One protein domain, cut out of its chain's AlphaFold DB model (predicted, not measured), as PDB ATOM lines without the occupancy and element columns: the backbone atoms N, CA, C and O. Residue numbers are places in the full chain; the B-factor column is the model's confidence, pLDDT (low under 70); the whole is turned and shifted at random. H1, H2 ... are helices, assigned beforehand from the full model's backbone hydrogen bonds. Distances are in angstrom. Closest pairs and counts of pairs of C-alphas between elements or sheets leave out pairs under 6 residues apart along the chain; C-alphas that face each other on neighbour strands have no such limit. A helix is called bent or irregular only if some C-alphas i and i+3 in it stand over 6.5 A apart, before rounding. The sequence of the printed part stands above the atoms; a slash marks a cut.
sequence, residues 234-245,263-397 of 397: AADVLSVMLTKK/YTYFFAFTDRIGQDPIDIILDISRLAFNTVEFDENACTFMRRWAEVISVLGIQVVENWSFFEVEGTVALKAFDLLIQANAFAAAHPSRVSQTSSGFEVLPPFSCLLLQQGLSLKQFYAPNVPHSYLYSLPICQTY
ATOM      1  N   ALA A 234     266.842 370.909 609.471       97.25
ATOM      2  CA  ALA A 234     266.062 370.384 608.349       97.25
ATOM      3  C   ALA A 234     266.871 370.351 607.038       97.25
ATOM      4  O   ALA A 234     266.778 369.377 606.287       97.25
ATOM      5  N   ALA A 235     267.686 371.378 606.765       96.81
ATOM      6  CA  ALA A 235     268.561 371.397 605.592       96.81
ATOM      7  C   ALA A 235     269.638 370.304 605.669       96.81
ATOM      8  O   ALA A 235     269.949 369.688 604.650       96.81
ATOM      9  N   ASP A 236     270.155 370.013 606.863       95.69
ATOM     10  CA  ASP A 236     271.134 368.943 607.068       95.69
ATOM     11  C   ASP A 236     270.544 367.559 606.756       95.69
ATOM     12  O   ASP A 236     271.180 366.778 606.046       95.69
ATOM     13  N   VAL A 237     269.301 367.282 607.176       96.50
ATOM     14  CA  VAL A 237     268.612 366.025 606.821       96.50
ATOM     15  C   VAL A 237     268.471 365.899 605.300       96.50
ATOM     16  O   VAL A 237     268.800 364.857 604.733       96.50
ATOM     17  N   LEU A 238     268.032 366.964 604.615       95.38
ATOM     18  CA  LEU A 238     267.894 366.966 603.152       95.38
ATOM     19  C   LEU A 238     269.243 366.795 602.436       95.38
ATOM     20  O   LEU A 238     269.318 366.111 601.416       95.38
ATOM     21  N   SER A 239     270.316 367.373 602.977       93.50
ATOM     22  CA  SER A 239     271.671 367.213 602.446       93.50
ATOM     23  C   SER A 239     272.130 365.755 602.510       93.50
ATOM     24  O   SER A 239     272.602 365.203 601.511       93.50
ATOM     25  N   VAL A 240     271.912 365.085 603.647       92.12
ATOM     26  CA  VAL A 240     272.208 363.651 603.800       92.12
ATOM     27  C   VAL A 240     271.397 362.821 602.802       92.12
ATOM     28  O   VAL A 240     271.958 361.949 602.139       92.12
ATOM     29  N   MET A 241     270.106 363.119 602.619       91.12
ATOM     30  CA  MET A 241     269.274 362.420 601.631       91.12
ATOM     31  C   MET A 241     269.833 362.520 600.208       91.12
ATOM     32  O   MET A 241     269.854 361.523 599.491       91.12
ATOM     33  N   LEU A 242     270.264 363.712 599.789       89.81
ATOM     34  CA  LEU A 242     270.716 363.964 598.417       89.81
ATOM     35  C   LEU A 242     272.131 363.454 598.139       89.81
ATOM     36  O   LEU A 242     272.442 363.079 597.011       89.81
ATOM     37  N   THR A 243     273.000 363.451 599.148       86.00
ATOM     38  CA  THR A 243     274.395 363.008 599.007       86.00
ATOM     39  C   THR A 243     274.546 361.496 599.137       86.00
ATOM     40  O   THR A 243     275.497 360.914 598.601       86.00
ATOM     41  N   LYS A 244     273.607 360.827 599.812       77.00
ATOM     42  CA  LYS A 244     273.652 359.381 599.978       77.00
ATOM     43  C   LYS A 244     273.315 358.673 598.665       77.00
ATOM     44  O   LYS A 244     272.170 358.634 598.218       77.00
ATOM     45  N   LYS A 245     274.311 358.006 598.081       61.81
ATOM     46  CA  LYS A 245     274.076 357.054 596.989       61.81
ATOM     47  C   LYS A 245     273.254 355.880 597.519       61.81
ATOM     48  O   LYS A 245     273.714 355.143 598.390       61.81
ATOM     49  N   TYR A 263     266.868 362.295 594.713       85.25
ATOM     50  CA  TYR A 263     266.531 363.552 594.044       85.25
ATOM     51  C   TYR A 263     265.159 363.516 593.350       85.25
ATOM     52  O   TYR A 263     264.531 364.563 593.226       85.25
ATOM     53  N   THR A 264     264.664 362.350 592.911       85.62
ATOM     54  CA  THR A 264     263.390 362.261 592.175       85.62
ATOM     55  C   THR A 264     262.212 362.652 593.051       85.62
ATOM     56  O   THR A 264     261.218 363.159 592.557       85.62
ATOM     57  N   TYR A 265     262.318 362.461 594.366       85.06
ATOM     58  CA  TYR A 265     261.245 362.776 595.304       85.06
ATOM     59  C   TYR A 265     261.059 364.285 595.549       85.06
ATOM     60  O   TYR A 265     260.091 364.683 596.195       85.06
ATOM     61  N   PHE A 266     261.960 365.120 595.022       87.69
ATOM     62  CA  PHE A 266     261.830 366.581 595.000       87.69
ATOM     63  C   PHE A 266     261.078 367.088 593.760       87.69
ATOM     64  O   PHE A 266     260.987 368.297 593.559       87.69
ATOM     65  N   PHE A 267     260.542 366.176 592.944       85.12
ATOM     66  CA  PHE A 267     259.768 366.486 591.752       85.12
ATOM     67  C   PHE A 267     258.513 365.623 591.743       85.12
ATOM     68  O   PHE A 267     258.594 364.397 591.683       85.12
ATOM     69  N   ALA A 268     257.349 366.260 591.825       77.69
ATOM     70  CA  ALA A 268     256.078 365.558 591.660       77.69
ATOM     71  C   ALA A 268     255.606 365.572 590.193       77.69
ATOM     72  O   ALA A 268     254.756 364.769 589.821       77.69
ATOM     73  N   PHE A 269     256.162 366.472 589.370       75.00
ATOM     74  CA  PHE A 269     255.758 366.733 587.983       75.00
ATOM     75  C   PHE A 269     254.254 366.986 587.851       75.00
ATOM     76  O   PHE A 269     253.606 366.590 586.882       75.00
ATOM     77  N   THR A 270     253.681 367.665 588.844       66.38
ATOM     78  CA  THR A 270     252.253 367.980 588.844       66.38
ATOM     79  C   THR A 270     252.019 369.360 588.246       66.38
ATOM     80  O   THR A 270     252.652 370.326 588.657       66.38
ATOM     81  N   ASP A 271     251.025 369.503 587.366       59.22
ATOM     82  CA  ASP A 271     250.601 370.812 586.828       59.22
ATOM     83  C   ASP A 271     249.857 371.698 587.863       59.22
ATOM     84  O   ASP A 271     249.334 372.766 587.531       59.22
ATOM     85  N   ARG A 272     249.767 371.272 589.133       61.12
ATOM     86  CA  ARG A 272     249.084 372.013 590.204       61.12
ATOM     87  C   ARG A 272     250.055 372.960 590.907       61.12
ATOM     88  O   ARG A 272     250.926 372.526 591.653       61.12
ATOM     89  N   ILE A 273     249.832 374.259 590.711       57.91
ATOM     90  CA  ILE A 273     250.623 375.349 591.303       57.91
ATOM     91  C   ILE A 273     250.723 375.183 592.826       57.91
ATOM     92  O   ILE A 273     249.699 375.132 593.512       57.91
ATOM     93  N   GLY A 274     251.951 375.147 593.349       59.62
ATOM     94  CA  GLY A 274     252.227 375.175 594.787       59.62
ATOM     95  C   GLY A 274     252.049 373.837 595.507       59.62
ATOM     96  O   GLY A 274     252.105 373.804 596.737       59.62
ATOM     97  N   GLN A 275     251.830 372.741 594.774       67.19
ATOM     98  CA  GLN A 275     251.819 371.382 595.331       67.19
ATOM     99  C   GLN A 275     253.065 370.566 594.968       67.19
ATOM    100  O   GLN A 275     253.306 369.534 595.602       67.19
ATOM    101  N   ASP A 276     253.860 371.029 593.998       80.12
ATOM    102  CA  ASP A 276     255.134 370.409 593.652       80.12
ATOM    103  C   ASP A 276     256.227 370.880 594.634       80.12
ATOM    104  O   ASP A 276     256.365 372.087 594.873       80.12
ATOM    105  N   PRO A 277     257.018 369.964 595.227       87.94
ATOM    106  CA  PRO A 277     258.158 370.328 596.060       87.94
ATOM    107  C   PRO A 277     259.092 371.364 595.420       87.94
ATOM    108  O   PRO A 277     259.647 372.194 596.143       87.94
ATOM    109  N   ILE A 278     259.237 371.377 594.090       90.25
ATOM    110  CA  ILE A 278     260.131 372.320 593.409       90.25
ATOM    111  C   ILE A 278     259.679 373.785 593.517       90.25
ATOM    112  O   ILE A 278     260.522 374.674 593.661       90.25
ATOM    113  N   ASP A 279     258.368 374.043 593.539       89.12
ATOM    114  CA  ASP A 279     257.821 375.388 593.765       89.12
ATOM    115  C   ASP A 279     258.206 375.879 595.169       89.12
ATOM    116  O   ASP A 279     258.684 376.999 595.360       89.12
ATOM    117  N   ILE A 280     258.077 374.990 596.160       90.50
ATOM    118  CA  ILE A 280     258.415 375.271 597.558       90.50
ATOM    119  C   ILE A 280     259.917 375.554 597.709       90.50
ATOM    120  O   ILE A 280     260.300 376.463 598.448       90.50
ATOM    121  N   ILE A 281     260.772 374.815 596.997       93.56
ATOM    122  CA  ILE A 281     262.228 375.026 596.972       93.56
ATOM    123  C   ILE A 281     262.572 376.416 596.427       93.56
ATOM    124  O   ILE A 281     263.425 377.106 597.001       93.56
ATOM    125  N   LEU A 282     261.916 376.858 595.348       93.62
ATOM    126  CA  LEU A 282     262.120 378.201 594.804       93.62
ATOM    127  C   LEU A 282     261.693 379.281 595.806       93.62
ATOM    128  O   LEU A 282     262.451 380.225 596.039       93.62
ATOM    129  N   ASP A 283     260.530 379.122 596.435       92.81
ATOM    130  CA  ASP A 283     260.029 380.063 597.440       92.81
ATOM    131  C   ASP A 283     260.983 380.186 598.636       92.81
ATOM    132  O   ASP A 283     261.330 381.297 599.044       92.81
ATOM    133  N   ILE A 284     261.462 379.058 599.173       93.56
ATOM    134  CA  ILE A 284     262.442 379.041 600.270       93.56
ATOM    135  C   ILE A 284     263.730 379.740 599.840       93.56
ATOM    136  O   ILE A 284     264.264 380.549 600.597       93.56
ATOM    137  N   SER A 285     264.213 379.480 598.623       93.62
ATOM    138  CA  SER A 285     265.426 380.112 598.093       93.62
ATOM    139  C   SER A 285     265.261 381.624 597.969       93.62
ATOM    140  O   SER A 285     266.121 382.380 598.419       93.62
ATOM    141  N   ARG A 286     264.125 382.082 597.438       92.38
ATOM    142  CA  ARG A 286     263.805 383.508 597.346       92.38
ATOM    143  C   ARG A 286     263.781 384.162 598.727       92.38
ATOM    144  O   ARG A 286     264.353 385.234 598.889       92.38
ATOM    145  N   LEU A 287     263.139 383.536 599.715       91.25
ATOM    146  CA  LEU A 287     263.083 384.060 601.083       91.25
ATOM    147  C   LEU A 287     264.474 384.091 601.729       91.25
ATOM    148  O   LEU A 287     264.867 385.110 602.293       91.25
ATOM    149  N   ALA A 288     265.241 383.007 601.603       90.62
ATOM    150  CA  ALA A 288     266.565 382.873 602.200       90.62
ATOM    151  C   ALA A 288     267.547 383.939 601.692       90.62
ATOM    152  O   ALA A 288     268.202 384.590 602.498       90.62
ATOM    153  N   PHE A 289     267.625 384.134 600.372       87.56
ATOM    154  CA  PHE A 289     268.642 384.983 599.741       87.56
ATOM    155  C   PHE A 289     268.187 386.421 599.459       87.56
ATOM    156  O   PHE A 289     269.002 387.237 599.046       87.56
ATOM    157  N   ASN A 290     266.921 386.769 599.707       86.44
ATOM    158  CA  ASN A 290     266.481 388.172 599.734       86.44
ATOM    159  C   ASN A 290     266.422 388.749 601.156       86.44
ATOM    160  O   ASN A 290     266.032 389.904 601.331       86.44
ATOM    161  N   THR A 291     266.762 387.957 602.179       78.94
ATOM    162  CA  THR A 291     266.766 388.431 603.566       78.94
ATOM    163  C   THR A 291     267.844 389.503 603.747       78.94
ATOM    164  O   THR A 291     269.005 389.294 603.407       78.94
ATOM    165  N   VAL A 292     267.449 390.659 604.291       71.94
ATOM    166  CA  VAL A 292     268.340 391.815 604.522       71.94
ATOM    167  C   VAL A 292     269.000 391.761 605.908       71.94
ATOM    168  O   VAL A 292     270.022 392.402 606.140       71.94
ATOM    169  N   GLU A 293     268.429 390.991 606.837       72.25
ATOM    170  CA  GLU A 293     268.938 390.830 608.201       72.25
ATOM    171  C   GLU A 293     269.949 389.678 608.283       72.25
ATOM    172  O   GLU A 293     269.635 388.520 607.999       72.25
ATOM    173  N   PHE A 294     271.179 390.003 608.685       76.50
ATOM    174  CA  PHE A 294     272.290 389.058 608.754       76.50
ATOM    175  C   PHE A 294     272.610 388.705 610.205       76.50
ATOM    176  O   PHE A 294     273.381 389.399 610.866       76.50
ATOM    177  N   ASP A 295     272.046 387.599 610.683       84.25
ATOM    178  CA  ASP A 295     272.531 386.919 611.882       84.25
ATOM    179  C   ASP A 295     273.319 385.645 611.516       84.25
ATOM    180  O   ASP A 295     273.337 385.182 610.365       84.25
ATOM    181  N   GLU A 296     274.034 385.088 612.494       86.62
ATOM    182  CA  GLU A 296     274.857 383.886 612.309       86.62
ATOM    183  C   GLU A 296     274.023 382.680 611.843       86.62
ATOM    184  O   GLU A 296     274.461 381.900 610.988       86.62
ATOM    185  N   ASN A 297     272.788 382.565 612.334       87.81
ATOM    186  CA  ASN A 297     271.870 381.484 611.987       87.81
ATOM    187  C   ASN A 297     271.383 381.597 610.535       87.81
ATOM    188  O   ASN A 297     271.315 380.596 609.825       87.81
ATOM    189  N   ALA A 298     271.078 382.801 610.057       87.75
ATOM    190  CA  ALA A 298     270.699 383.091 608.682       87.75
ATOM    191  C   ALA A 298     271.855 382.826 607.728       87.75
ATOM    192  O   ALA A 298     271.658 382.184 606.699       87.75
ATOM    193  N   CYS A 299     273.071 383.228 608.094       87.62
ATOM    194  CA  CYS A 299     274.260 382.944 607.296       87.62
ATOM    195  C   CYS A 299     274.552 381.442 607.212       87.62
ATOM    196  O   CYS A 299     274.863 380.926 606.135       87.62
ATOM    197  N   THR A 300     274.416 380.729 608.331       90.38
ATOM    198  CA  THR A 300     274.586 379.273 608.384       90.38
ATOM    199  C   THR A 300     273.524 378.569 607.550       90.38
ATOM    200  O   THR A 300     273.866 377.732 606.716       90.38
ATOM    201  N   PHE A 301     272.259 378.966 607.693       93.31
ATOM    202  CA  PHE A 301     271.166 378.434 606.889       93.31
ATOM    203  C   PHE A 301     271.378 378.675 605.394       93.31
ATOM    204  O   PHE A 301     271.314 377.727 604.622       93.31
ATOM    205  N   MET A 302     271.689 379.907 604.978       90.69
ATOM    206  CA  MET A 302     271.955 380.236 603.573       90.69
ATOM    207  C   MET A 302     273.058 379.354 602.980       90.69
ATOM    208  O   MET A 302     272.938 378.905 601.841       90.69
ATOM    209  N   ARG A 303     274.121 379.075 603.746       89.31
ATOM    210  CA  ARG A 303     275.210 378.192 603.311       89.31
ATOM    211  C   ARG A 303     274.722 376.758 603.098       89.31
ATOM    212  O   ARG A 303     274.916 376.230 602.006       89.31
ATOM    213  N   ARG A 304     274.062 376.170 604.105       91.25
ATOM    214  CA  ARG A 304     273.534 374.794 604.041       91.25
ATOM    215  C   ARG A 304     272.481 374.645 602.948       91.25
ATOM    216  O   ARG A 304     272.522 373.703 602.166       91.25
ATOM    217  N   TRP A 305     271.582 375.615 602.827       94.56
ATOM    218  CA  TRP A 305     270.549 375.611 601.800       94.56
ATOM    219  C   TRP A 305     271.131 375.712 600.389       94.56
ATOM    220  O   TRP A 305     270.731 374.959 599.504       94.56
ATOM    221  N   ALA A 306     272.128 376.580 600.183       90.81
ATOM    222  CA  ALA A 306     272.825 376.677 598.906       90.81
ATOM    223  C   ALA A 306     273.525 375.362 598.516       90.81
ATOM    224  O   ALA A 306     273.571 375.029 597.334       90.81
ATOM    225  N   GLU A 307     274.071 374.617 599.482       90.12
ATOM    226  CA  GLU A 307     274.642 373.283 599.250       90.12
ATOM    227  C   GLU A 307     273.561 372.284 598.817       90.12
ATOM    228  O   GLU A 307     273.727 371.637 597.786       90.12
ATOM    229  N   VAL A 308     272.428 372.228 599.527       93.88
ATOM    230  CA  VAL A 308     271.289 371.349 599.200       93.88
ATOM    231  C   VAL A 308     270.802 371.568 597.765       93.88
ATOM    232  O   VAL A 308     270.757 370.619 596.981       93.88
ATOM    233  N   ILE A 309     270.494 372.812 597.381       93.38
ATOM    234  CA  ILE A 309     269.982 373.107 596.030       93.38
ATOM    235  C   ILE A 309     271.045 372.921 594.938       93.38
ATOM    236  O   ILE A 309     270.697 372.601 593.799       93.38
ATOM    237  N   SER A 310     272.331 373.076 595.278       89.00
ATOM    238  CA  SER A 310     273.431 372.797 594.349       89.00
ATOM    239  C   SER A 310     273.541 371.298 594.093       89.00
ATOM    240  O   SER A 310     273.581 370.887 592.939       89.00
ATOM    241  N   VAL A 311     273.554 370.471 595.146       89.50
ATOM    242  CA  VAL A 311     273.617 369.006 595.015       89.50
ATOM    243  C   VAL A 311     272.402 368.485 594.252       89.50
ATOM    244  O   VAL A 311     272.567 367.671 593.346       89.50
ATOM    245  N   LEU A 312     271.204 368.999 594.550       91.12
ATOM    246  CA  LEU A 312     269.993 368.670 593.799       91.12
ATOM    247  C   LEU A 312     270.158 368.992 592.306       91.12
ATOM    248  O   LEU A 312     269.911 368.131 591.466       91.12
ATOM    249  N   GLY A 313     270.641 370.194 591.975       88.50
ATOM    250  CA  GLY A 313     270.927 370.596 590.595       88.50
ATOM    251  C   GLY A 313     271.903 369.660 589.885       88.50
ATOM    252  O   GLY A 313     271.634 369.216 588.770       88.50
ATOM    253  N   ILE A 314     273.013 369.320 590.541       85.75
ATOM    254  CA  ILE A 314     274.030 368.407 590.001       85.75
ATOM    255  C   ILE A 314     273.410 367.048 589.687       85.75
ATOM    256  O   ILE A 314     273.568 366.550 588.578       85.75
ATOM    257  N   GLN A 315     272.659 366.482 590.632       86.56
ATOM    258  CA  GLN A 315     272.008 365.186 590.458       86.56
ATOM    259  C   GLN A 315     270.991 365.193 589.306       86.56
ATOM    260  O   GLN A 315     270.929 364.227 588.546       86.56
ATOM    261  N   VAL A 316     270.229 366.278 589.135       87.06
ATOM    262  CA  VAL A 316     269.280 366.428 588.019       87.06
ATOM    263  C   VAL A 316     270.007 366.479 586.676       87.06
ATOM    264  O   VAL A 316     269.599 365.795 585.741       87.06
ATOM    265  N   VAL A 317     271.100 367.241 586.579       86.12
ATOM    266  CA  VAL A 317     271.899 367.353 585.346       86.12
ATOM    267  C   VAL A 317     272.579 366.029 584.999       86.12
ATOM    268  O   VAL A 317     272.492 365.578 583.859       86.12
ATOM    269  N   GLU A 318     273.204 365.369 585.975       84.94
ATOM    270  CA  GLU A 318     273.855 364.067 585.780       84.94
ATOM    271  C   GLU A 318     272.877 362.981 585.309       84.94
ATOM    272  O   GLU A 318     273.279 362.066 584.592       84.94
ATOM    273  N   ASN A 319     271.597 363.098 585.674       83.56
ATOM    274  CA  ASN A 319     270.564 362.112 585.368       83.56
ATOM    275  C   ASN A 319     269.436 362.684 584.490       83.56
ATOM    276  O   ASN A 319     268.292 362.232 584.579       83.56
ATOM    277  N   TRP A 320     269.740 363.659 583.624       85.19
ATOM    278  CA  TRP A 320     268.734 364.369 582.822       85.19
ATOM    279  C   TRP A 320     267.849 363.445 581.973       85.19
ATOM    280  O   TRP A 320     266.661 363.708 581.809       85.19
ATOM    281  N   SER A 321     268.381 362.316 581.496       84.44
ATOM    282  CA  SER A 321     267.616 361.331 580.718       84.44
ATOM    283  C   SER A 321     266.379 360.796 581.451       84.44
ATOM    284  O   SER A 321     265.424 360.371 580.809       84.44
ATOM    285  N   PHE A 322     266.385 360.799 582.790       81.81
ATOM    286  CA  PHE A 322     265.213 360.448 583.594       81.81
ATOM    287  C   PHE A 322     264.114 361.517 583.494       81.81
ATOM    288  O   PHE A 322     262.938 361.191 583.386       81.81
ATOM    289  N   PHE A 323     264.509 362.791 583.497       81.38
ATOM    290  CA  PHE A 323     263.616 363.948 583.443       81.38
ATOM    291  C   PHE A 323     263.084 364.216 582.034       81.38
ATOM    292  O   PHE A 323     261.961 364.683 581.877       81.38
ATOM    293  N   GLU A 324     263.867 363.897 581.003       82.69
ATOM    294  CA  GLU A 324     263.517 364.150 579.604       82.69
ATOM    295  C   GLU A 324     262.173 363.515 579.197       82.69
ATOM    296  O   GLU A 324     261.433 364.092 578.399       82.69
ATOM    297  N   VAL A 325     261.818 362.371 579.797       83.94
ATOM    298  CA  VAL A 325     260.558 361.650 579.538       83.94
ATOM    299  C   VAL A 325     259.324 362.470 579.934       83.94
ATOM    300  O   VAL A 325     258.304 362.406 579.252       83.94
ATOM    301  N   GLU A 326     259.432 363.285 580.984       81.19
ATOM    302  CA  GLU A 326     258.352 364.147 581.490       81.19
ATOM    303  C   GLU A 326     258.222 365.465 580.683       81.19
ATOM    304  O   GLU A 326     257.364 366.315 580.943       81.19
ATOM    305  N   GLY A 327     259.067 365.649 579.659       84.25
ATOM    306  CA  GLY A 327     258.923 366.668 578.623       84.25
ATOM    307  C   GLY A 327     258.875 368.104 579.151       84.25
ATOM    308  O   GLY A 327     259.809 368.607 579.775       84.25
ATOM    309  N   THR A 328     257.787 368.819 578.853       83.94
ATOM    310  CA  THR A 328     257.660 370.250 579.177       83.94
ATOM    311  C   THR A 328     257.531 370.519 580.675       83.94
ATOM    312  O   THR A 328     257.945 371.587 581.125       83.94
ATOM    313  N   VAL A 329     256.990 369.577 581.451       83.00
ATOM    314  CA  VAL A 329     256.858 369.718 582.908       83.00
ATOM    315  C   VAL A 329     258.233 369.624 583.568       83.00
ATOM    316  O   VAL A 329     258.561 370.451 584.419       83.00
ATOM    317  N   ALA A 330     259.090 368.715 583.095       84.25
ATOM    318  CA  ALA A 330     260.476 368.628 583.545       84.25
ATOM    319  C   ALA A 330     261.280 369.893 583.255       84.25
ATOM    320  O   ALA A 330     262.014 370.365 584.119       84.25
ATOM    321  N   LEU A 331     261.121 370.474 582.060       85.56
ATOM    322  CA  LEU A 331     261.795 371.723 581.701       85.56
ATOM    323  C   LEU A 331     261.379 372.881 582.614       85.56
ATOM    324  O   LEU A 331     262.234 373.652 583.038       85.56
ATOM    325  N   LYS A 332     260.086 372.986 582.951       86.31
ATOM    326  CA  LYS A 332     259.603 373.983 583.918       86.31
ATOM    327  C   LYS A 332     260.217 373.758 585.298       86.31
ATOM    328  O   LYS A 332     260.744 374.696 585.880       86.31
ATOM    329  N   ALA A 333     260.191 372.527 585.806       86.19
ATOM    330  CA  ALA A 333     260.769 372.210 587.110       86.19
ATOM    331  C   ALA A 333     262.284 372.481 587.152       86.19
ATOM    332  O   ALA A 333     262.808 373.007 588.135       86.19
ATOM    333  N   PHE A 334     262.989 372.185 586.060       88.00
ATOM    334  CA  PHE A 334     264.407 372.484 585.920       88.00
ATOM    335  C   PHE A 334     264.688 373.991 585.888       88.00
ATOM    336  O   PHE A 334     265.628 374.446 586.536       88.00
ATOM    337  N   ASP A 335     263.852 374.783 585.211       88.19
ATOM    338  CA  ASP A 335     263.954 376.245 585.228       88.19
ATOM    339  C   ASP A 335     263.778 376.806 586.649       88.19
ATOM    340  O   ASP A 335     264.588 377.617 587.098       88.19
ATOM    341  N   LEU A 336     262.799 376.306 587.412       90.75
ATOM    342  CA  LEU A 336     262.612 376.687 588.818       90.75
ATOM    343  C   LEU A 336     263.848 376.347 589.671       90.75
ATOM    344  O   LEU A 336     264.271 377.155 590.503       90.75
ATOM    345  N   LEU A 337     264.482 375.194 589.430       90.88
ATOM    346  CA  LEU A 337     265.722 374.803 590.107       90.88
ATOM    347  C   LEU A 337     266.911 375.708 589.747       90.88
ATOM    348  O   LEU A 337     267.721 376.047 590.618       90.88
ATOM    349  N   ILE A 338     267.023 376.106 588.478       88.81
ATOM    350  CA  ILE A 338     268.037 377.063 588.017       88.81
ATOM    351  C   ILE A 338     267.812 378.414 588.693       88.81
ATOM    352  O   ILE A 338     268.764 378.992 589.215       88.81
ATOM    353  N   GLN A 339     266.571 378.900 588.740       89.81
ATOM    354  CA  GLN A 339     266.231 380.152 589.418       89.81
ATOM    355  C   GLN A 339     266.588 380.102 590.911       89.81
ATOM    356  O   GLN A 339     267.199 381.040 591.427       89.81
ATOM    357  N   ALA A 340     266.285 378.998 591.600       90.50
ATOM    358  CA  ALA A 340     266.665 378.790 592.998       90.50
ATOM    359  C   ALA A 340     268.191 378.878 593.199       90.50
ATOM    360  O   ALA A 340     268.667 379.596 594.082       90.50
ATOM    361  N   ASN A 341     268.968 378.213 592.338       88.44
ATOM    362  CA  ASN A 341     270.432 378.282 592.362       88.44
ATOM    363  C   ASN A 341     270.966 379.684 592.016       88.44
ATOM    364  O   ASN A 341     271.961 380.123 592.594       88.44
ATOM    365  N   ALA A 342     270.302 380.414 591.116       86.19
ATOM    366  CA  ALA A 342     270.679 381.775 590.751       86.19
ATOM    367  C   ALA A 342     270.536 382.747 591.932       86.19
ATOM    368  O   ALA A 342     271.421 383.581 592.128       86.19
ATOM    369  N   PHE A 343     269.494 382.606 592.763       86.81
ATOM    370  CA  PHE A 343     269.366 383.380 594.005       86.81
ATOM    371  C   PHE A 343     270.563 383.165 594.940       86.81
ATOM    372  O   PHE A 343     271.125 384.132 595.452       86.81
ATOM    373  N   ALA A 344     271.004 381.916 595.116       85.31
ATOM    374  CA  ALA A 344     272.168 381.609 595.945       85.31
ATOM    375  C   ALA A 344     273.482 382.153 595.359       85.31
ATOM    376  O   ALA A 344     274.345 382.619 596.103       85.31
ATOM    377  N   ALA A 345     273.647 382.083 594.034       81.81
ATOM    378  CA  ALA A 345     274.847 382.548 593.343       81.81
ATOM    379  C   ALA A 345     274.966 384.082 593.317       81.81
ATOM    380  O   ALA A 345     276.067 384.611 593.444       81.81
ATOM    381  N   ALA A 346     273.845 384.795 593.189       80.00
ATOM    382  CA  ALA A 346     273.812 386.256 593.156       80.00
ATOM    383  C   ALA A 346     274.009 386.909 594.538       80.00
ATOM    384  O   ALA A 346     274.178 388.125 594.629       80.00
ATOM    385  N   HIS A 347     273.973 386.127 595.621       79.00
ATOM    386  CA  HIS A 347     273.977 386.674 596.970       79.00
ATOM    387  C   HIS A 347     275.372 387.184 597.416       79.00
ATOM    388  O   HIS A 347     276.357 386.435 597.350       79.00
ATOM    389  N   PRO A 348     275.486 388.416 597.966       70.62
ATOM    390  CA  PRO A 348     276.770 389.038 598.319       70.62
ATOM    391  C   PRO A 348     277.640 388.244 599.297       70.62
ATOM    392  O   PRO A 348     278.867 388.337 599.236       70.62
ATOM    393  N   SER A 349     277.043 387.441 600.187       66.25
ATOM    394  CA  SER A 349     277.793 386.646 601.175       66.25
ATOM    395  C   SER A 349     278.657 385.540 600.557       66.25
ATOM    396  O   SER A 349     279.597 385.079 601.200       66.25
ATOM    397  N   ARG A 350     278.386 385.132 599.309       57.44
ATOM    398  CA  ARG A 350     279.260 384.229 598.542       57.44
ATOM    399  C   ARG A 350     280.275 384.985 597.689       57.44
ATOM    400  O   ARG A 350     281.405 384.531 597.561       57.44
ATOM    401  N   VAL A 351     279.918 386.176 597.208       48.06
ATOM    402  CA  VAL A 351     280.811 387.073 596.448       48.06
ATOM    403  C   VAL A 351     281.911 387.692 597.329       48.06
ATOM    404  O   VAL A 351     282.952 388.098 596.837       48.06
ATOM    405  N   SER A 352     281.722 387.764 598.646       39.47
ATOM    406  CA  SER A 352     282.727 388.317 599.575       39.47
ATOM    407  C   SER A 352     283.721 387.272 600.110       39.47
ATOM    408  O   SER A 352     284.825 387.638 600.519       39.47
ATOM    409  N   GLN A 353     283.399 385.973 600.024       42.34
ATOM    410  CA  GLN A 353     284.333 384.878 600.340       42.34
ATOM    411  C   GLN A 353     285.368 384.613 599.229       42.34
ATOM    412  O   GLN A 353     286.320 383.872 599.445       42.34
ATOM    413  N   THR A 354     285.230 385.242 598.058       40.34
ATOM    414  CA  THR A 354     286.114 385.064 596.888       40.34
ATOM    415  C   THR A 354     287.263 386.078 596.813       40.34
ATOM    416  O   THR A 354     288.051 386.055 595.869       40.34
ATOM    417  N   SER A 355     287.433 386.931 597.830       33.69
ATOM    418  CA  SER A 355     288.558 387.880 597.913       33.69
ATOM    419  C   SER A 355     289.923 387.222 598.189       33.69
ATOM    420  O   SER A 355     290.954 387.885 598.089       33.69
ATOM    421  N   SER A 356     289.963 385.906 598.430       30.77
ATOM    422  CA  SER A 356     291.178 385.083 598.385       30.77
ATOM    423  C   SER A 356     291.230 384.202 597.122       30.77
ATOM    424  O   SER A 356     291.221 382.977 597.195       30.77
ATOM    425  N   GLY A 357     291.284 384.829 595.947       28.66
ATOM    426  CA  GLY A 357     292.123 384.366 594.833       28.66
ATOM    427  C   GLY A 357     291.683 383.190 593.949       28.66
ATOM    428  O   GLY A 357     292.444 382.855 593.047       28.66
ATOM    429  N   PHE A 358     290.503 382.593 594.113       31.66
ATOM    430  CA  PHE A 358     289.951 381.668 593.113       31.66
ATOM    431  C   PHE A 358     288.445 381.904 592.954       31.66
ATOM    432  O   PHE A 358     287.682 381.746 593.907       31.66
ATOM    433  N   GLU A 359     288.014 382.284 591.747       36.00
ATOM    434  CA  GLU A 359     286.603 382.281 591.349       36.00
ATOM    435  C   GLU A 359     286.097 380.834 591.331       36.00
ATOM    436  O   GLU A 359     286.164 380.138 590.320       36.00
ATOM    437  N   VAL A 360     285.612 380.343 592.469       41.75
ATOM    438  CA  VAL A 360     284.899 379.067 592.512       41.75
ATOM    439  C   VAL A 360     283.430 379.370 592.248       41.75
ATOM    440  O   VAL A 360     282.646 379.600 593.168       41.75
ATOM    441  N   LEU A 361     283.058 379.406 590.965       47.06
ATOM    442  CA  LEU A 361     281.662 379.258 590.550       47.06
ATOM    443  C   LEU A 361     281.066 378.031 591.276       47.06
ATOM    444  O   LEU A 361     281.776 377.032 591.451       47.06
ATOM    445  N   PRO A 362     279.791 378.074 591.714       53.78
ATOM    446  CA  PRO A 362     279.155 376.924 592.347       53.78
ATOM    447  C   PRO A 362     279.376 375.667 591.496       53.78
ATOM    448  O   PRO A 362     279.300 375.773 590.270       53.78
ATOM    449  N   PRO A 363     279.601 374.478 592.084       58.84
ATOM    450  CA  PRO A 363     279.846 373.262 591.308       58.84
ATOM    451  C   PRO A 363     278.748 373.003 590.267       58.84
ATOM    452  O   PRO A 363     279.045 372.579 589.157       58.84
ATOM    453  N   PHE A 364     277.499 373.367 590.583       55.00
ATOM    454  CA  PHE A 364     276.381 373.347 589.642       55.00
ATOM    455  C   PHE A 364     276.543 374.341 588.478       55.00
ATOM    456  O   PHE A 364     276.383 373.959 587.325       55.00
ATOM    457  N   SER A 365     276.924 375.596 588.739       55.22
ATOM    458  CA  SER A 365     277.201 376.591 587.691       55.22
ATOM    459  C   SER A 365     278.391 376.186 586.812       55.22
ATOM    460  O   SER A 365     278.333 376.338 585.595       55.22
ATOM    461  N   CYS A 366     279.438 375.608 587.407       51.50
ATOM    462  CA  CYS A 366     280.556 375.005 586.682       51.50
ATOM    463  C   CYS A 366     280.106 373.830 585.813       51.50
ATOM    464  O   CYS A 366     280.538 373.735 584.671       51.50
ATOM    465  N   LEU A 367     279.230 372.958 586.318       54.34
ATOM    466  CA  LEU A 367     278.689 371.826 585.567       54.34
ATOM    467  C   LEU A 367     277.800 372.266 584.404       54.34
ATOM    468  O   LEU A 367     277.931 371.713 583.317       54.34
ATOM    469  N   LEU A 368     276.964 373.294 584.583       58.44
ATOM    470  CA  LEU A 368     276.182 373.881 583.489       58.44
ATOM    471  C   LEU A 368     277.092 374.411 582.368       58.44
ATOM    472  O   LEU A 368     276.800 374.210 581.189       58.44
ATOM    473  N   LEU A 369     278.219 375.033 582.731       52.47
ATOM    474  CA  LEU A 369     279.223 375.517 581.777       52.47
ATOM    475  C   LEU A 369     280.032 374.369 581.140       52.47
ATOM    476  O   LEU A 369     280.259 374.380 579.932       52.47
ATOM    477  N   GLN A 370     280.449 373.368 581.924       47.28
ATOM    478  CA  GLN A 370     281.278 372.241 581.476       47.28
ATOM    479  C   GLN A 370     280.523 371.238 580.607       47.28
ATOM    480  O   GLN A 370     281.094 370.719 579.651       47.28
ATOM    481  N   GLN A 371     279.256 370.954 580.916       47.50
ATOM    482  CA  GLN A 371     278.464 370.005 580.137       47.50
ATOM    483  C   GLN A 371     277.996 370.572 578.797       47.50
ATOM    484  O   GLN A 371     277.363 369.855 578.026       47.50
ATOM    485  N   GLY A 372     278.302 371.838 578.483       41.44
ATOM    486  CA  GLY A 372     277.892 372.430 577.217       41.44
ATOM    487  C   GLY A 372     276.381 372.339 577.017       41.44
ATOM    488  O   GLY A 372     275.937 372.233 575.872       41.44
ATOM    489  N   LEU A 373     275.604 372.383 578.113       42.84
ATOM    490  CA  LEU A 373     274.160 372.599 578.097       42.84
ATOM    491  C   LEU A 373     273.956 374.011 577.557       42.84
ATOM    492  O   LEU A 373     273.697 374.967 578.285       42.84
ATOM    493  N   SER A 374     274.160 374.176 576.253       37.41
ATOM    494  CA  SER A 374     273.803 375.402 575.589       37.41
ATOM    495  C   SER A 374     272.312 375.519 575.853       37.41
ATOM    496  O   SER A 374     271.529 374.669 575.428       37.41
ATOM    497  N   LEU A 375     271.901 376.564 576.564       39.56
ATOM    498  CA  LEU A 375     270.488 376.914 576.688       39.56
ATOM    499  C   LEU A 375     269.799 376.911 575.301       39.56
ATOM    500  O   LEU A 375     268.606 376.671 575.202       39.56
ATOM    501  N   LYS A 376     270.560 377.044 574.202       34.41
ATOM    502  CA  LYS A 376     270.111 376.870 572.811       34.41
ATOM    503  C   LYS A 376     269.567 375.478 572.436       34.41
ATOM    504  O   LYS A 376     268.797 375.416 571.488       34.41
ATOM    505  N   GLN A 377     269.934 374.390 573.114       36.16
ATOM    506  CA  GLN A 377     269.401 373.044 572.834       36.16
ATOM    507  C   GLN A 377     268.094 372.739 573.587       36.16
ATOM    508  O   GLN A 377     267.348 371.866 573.158       36.16
ATOM    509  N   PHE A 378     267.780 373.487 574.652       40.25
ATOM    510  CA  PHE A 378     266.581 373.286 575.481       40.25
ATOM    511  C   PHE A 378     265.368 374.116 575.044       40.25
ATOM    512  O   PHE A 378     264.243 373.824 575.444       40.25
ATOM    513  N   TYR A 379     265.567 375.122 574.187       33.59
ATOM    514  CA  TYR A 379     264.488 375.936 573.628       33.59
ATOM    515  C   TYR A 379     264.215 375.554 572.168       33.59
ATOM    516  O   TYR A 379     264.901 375.993 571.248       33.59
ATOM    517  N   ALA A 380     263.156 374.773 571.941       28.48
ATOM    518  CA  ALA A 380     262.480 374.744 570.644       28.48
ATOM    519  C   ALA A 380     261.936 376.161 570.303       28.48
ATOM    520  O   ALA A 380     261.634 376.939 571.212       28.48
ATOM    521  N   PRO A 381     261.787 376.533 569.015       31.42
ATOM    522  CA  PRO A 381     261.948 377.909 568.512       31.42
ATOM    523  C   PRO A 381     260.816 378.914 568.816       31.42
ATOM    524  O   PRO A 381     260.763 379.968 568.192       31.42
ATOM    525  N   ASN A 382     259.917 378.638 569.764       30.70
ATOM    526  CA  ASN A 382     258.695 379.431 569.969       30.70
ATOM    527  C   ASN A 382     258.608 380.176 571.313       30.70
ATOM    528  O   ASN A 382     257.535 380.663 571.662       30.70
ATOM    529  N   VAL A 383     259.709 380.316 572.059       33.41
ATOM    530  CA  VAL A 383     259.747 381.162 573.267       33.41
ATOM    531  C   VAL A 383     260.525 382.449 572.954       33.41
ATOM    532  O   VAL A 383     261.657 382.362 572.476       33.41
ATOM    533  N   PRO A 384     259.951 383.650 573.169       30.72
ATOM    534  CA  PRO A 384     260.596 384.905 572.798       30.72
ATOM    535  C   PRO A 384     261.947 385.086 573.507       30.72
ATOM    536  O   PRO A 384     262.046 385.028 574.732       30.72
ATOM    537  N   HIS A 385     262.983 385.358 572.706       32.66
ATOM    538  CA  HIS A 385     264.399 385.511 573.075       32.66
ATOM    539  C   HIS A 385     264.715 386.573 574.153       32.66
ATOM    540  O   HIS A 385     265.874 386.730 574.536       32.66
ATOM    541  N   SER A 386     263.723 387.302 574.665       32.62
ATOM    542  CA  SER A 386     263.898 388.397 575.623       32.62
ATOM    543  C   SER A 386     264.183 387.951 577.065       32.62
ATOM    544  O   SER A 386     264.645 388.773 577.845       32.62
ATOM    545  N   TYR A 387     263.955 386.681 577.425       33.66
ATOM    546  CA  TYR A 387     264.186 386.171 578.791       33.66
ATOM    547  C   TYR A 387     265.611 385.645 579.047       33.66
ATOM    548  O   TYR A 387     266.049 385.563 580.192       33.66
ATOM    549  N   LEU A 388     266.369 385.322 577.993       32.78
ATOM    550  CA  LEU A 388     267.720 384.750 578.117       32.78
ATOM    551  C   LEU A 388     268.792 385.794 578.476       32.78
ATOM    552  O   LEU A 388     269.809 385.449 579.069       32.78
ATOM    553  N   TYR A 389     268.559 387.073 578.168       33.75
ATOM    554  CA  TYR A 389     269.506 388.165 578.442       33.75
ATOM    555  C   TYR A 389     269.325 388.828 579.818       33.75
ATOM    556  O   TYR A 389     270.114 389.700 580.183       33.75
ATOM    557  N   SER A 390     268.310 388.418 580.588       32.38
ATOM    558  CA  SER A 390     268.049 388.920 581.945       32.38
ATOM    559  C   SER A 390     268.647 388.054 583.059       32.38
ATOM    560  O   SER A 390     268.528 388.413 584.227       32.38
ATOM    561  N   LEU A 391     269.292 386.927 582.728       31.78
ATOM    562  CA  LEU A 391     270.023 386.116 583.703       31.78
ATOM    563  C   LEU A 391     271.407 386.745 583.965       31.78
ATOM    564  O   LEU A 391     272.201 386.852 583.027       31.78
ATOM    565  N   PRO A 392     271.749 387.109 585.219       30.97
ATOM    566  CA  PRO A 392     273.031 387.746 585.553       30.97
ATOM    567  C   PRO A 392     274.263 386.912 585.166       30.97
ATOM    568  O   PRO A 392     275.339 387.454 584.945       30.97
ATOM    569  N   ILE A 393     274.094 385.592 585.040       32.94
ATOM    570  CA  ILE A 393     275.161 384.619 584.762       32.94
ATOM    571  C   ILE A 393     275.672 384.718 583.310       32.94
ATOM    572  O   ILE A 393     276.804 384.342 583.030       32.94
ATOM    573  N   CYS A 394     274.878 385.262 582.380       29.64
ATOM    574  CA  CYS A 394     275.266 385.392 580.968       29.64
ATOM    575  C   CYS A 394     275.885 386.753 580.610       29.64
ATOM    576  O   CYS A 394     276.218 386.968 579.451       29.64
ATOM    577  N   GLN A 395     276.018 387.687 581.561       29.06
ATOM    578  CA  GLN A 395     276.575 389.022 581.290       29.06
ATOM    579  C   GLN A 395     278.063 389.154 581.652       29.06
ATOM    580  O   GLN A 395     278.638 390.223 581.466       29.06
ATOM    581  N   THR A 396     278.691 388.091 582.165       31.75
ATOM    582  CA  THR A 396     280.087 388.114 582.645       31.75
ATOM    583  C   THR A 396     281.041 387.173 581.904       31.75
ATOM    584  O   THR A 396     282.178 387.023 582.341       31.75
ATOM    585  N   TYR A 397     280.626 386.602 580.769       28.98
ATOM    586  CA  TYR A 397     281.501 385.856 579.853       28.98
ATOM    587  C   TYR A 397     281.326 386.306 578.406       28.98
ATOM    588  O   TYR A 397     280.159 386.436 577.969       28.98
TER     589      TYR A 397
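What this domain is: This is residues 234 to 245 and 263 to 397 of the 397 residues of the protein "Xpo1 domain-containing protein" of Hydatigena taeniaeformis (UniProt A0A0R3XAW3). Three helices, H3, H4 and H6, make an up-and-down bundle, each running against the one before it in the chain; the long H4 is the hub, with H1 alongside it and the short H8 packed on its residues 310 to 314. Past H8 the printed part trails off in a loose tail with H9 and H10, which touch no helix, and residues 352 to 358 and 380 to 387 stick out, of which 385 to 387 belong to H10. The printed part has 147 residues with ten named helices, H1 to H10 in order along the chain, and no named strand; the class is all helix. The whole is compact, with a radius of gyration of the C-alphas of 15.6 A, and a rounded outline of 43 by 35 by 29 A.

Where its parts are: The longest helix, H4, residues 296 to 318, runs 33.1 A from C-alpha 296 at (274.857, 383.886, 612.309) to C-alpha 318 at (273.855, 364.067, 585.780). H6, residues 327 to 346, is 28.6 A long, and H3, residues 277 to 289, is 18.4 A long. H1, residues 234 to 243, is 14.5 A long and begins at C-alpha 234, (266.062, 370.384, 608.349). H8 holds residues 363 to 370 and is 10.0 A long. The others are short: H2, residues 263 to 266; H5, residues 320 to 324; H7, residues 348 to 351; H9, residues 375 to 378; and H10, residues 385 to 390, which ends at C-alpha 390, (268.049, 388.920, 581.945). H10 is neither bent nor irregular, but only just: C-alphas 386 and 389 are 6.3 A apart.

How they stand to each other: The hub, H4, touches H1, H2, H3, H6 and H8. H3 and H4 form a helical hairpin at a steep tilt of 39 degrees, opposite ways; residues 285 to 289 of H3 touch residues 298 to 305 of H4, with the C-alphas of Ala 288 and Met 302 closest at 6.2 A. H6 touches H4 with residues 337 to 344 alone, opposite ways at 35.3 degrees, only just steep; the closest C-alphas, of Ala 306 and Ala 344, are 5.8 A apart. H3 and H6 touch at a shallow tilt of 15 degrees, the same way, closest at the C-alphas of Leu 282 and Ala 340, 4.9 A. H1 touches H4 at a shallow tilt of 26 degrees, the same way, with the C-alphas of Ser 239 and Val 308 closest at 5.3 A. H8 touches residues 310 to 314 of H4, the same way at 36 degrees, only just steep; the C-alphas of Ile 314 and Phe 364 are closest at 5.5 A. H2 and H4 only just touch, with 3 pairs of C-alphas within 8 A, closest at Tyr 263 and Leu 312, 6.2 A. H5 and H6 are close but not clearly touching, their closest C-alphas, of Phe 323 and Ala 330, 5.6 A apart, and so are H4 and H7, at Cys 299 and Ser 349, 8.0 A. H6 and H8 are near each other, while H1 and H3 are apart. In H1, H3, H4, H5, H6 and H8 every O i to N i+4 pair is within hydrogen-bond range; in H10 it is 0 of 2, with 0 of 3 O i to N i+3 pairs, and H2, H7 and H9 are too short for an O i to N i+4 pair.

The domain as a whole: The two C-alphas farthest apart are those of Glu 296 and Pro 381, at 46.0 A. Residues 246 to 262 are not printed, and C-alphas 245 and 263 are 10.4 A apart across this cut, which lies in the link from H1 to H2. Of the links that are printed whole, H7 to H8, with 11 residues, is long. The mean pLDDT of the printed part is 70.2; residue 245, residues 270 to 275 and residues 349 to 397 are under 70.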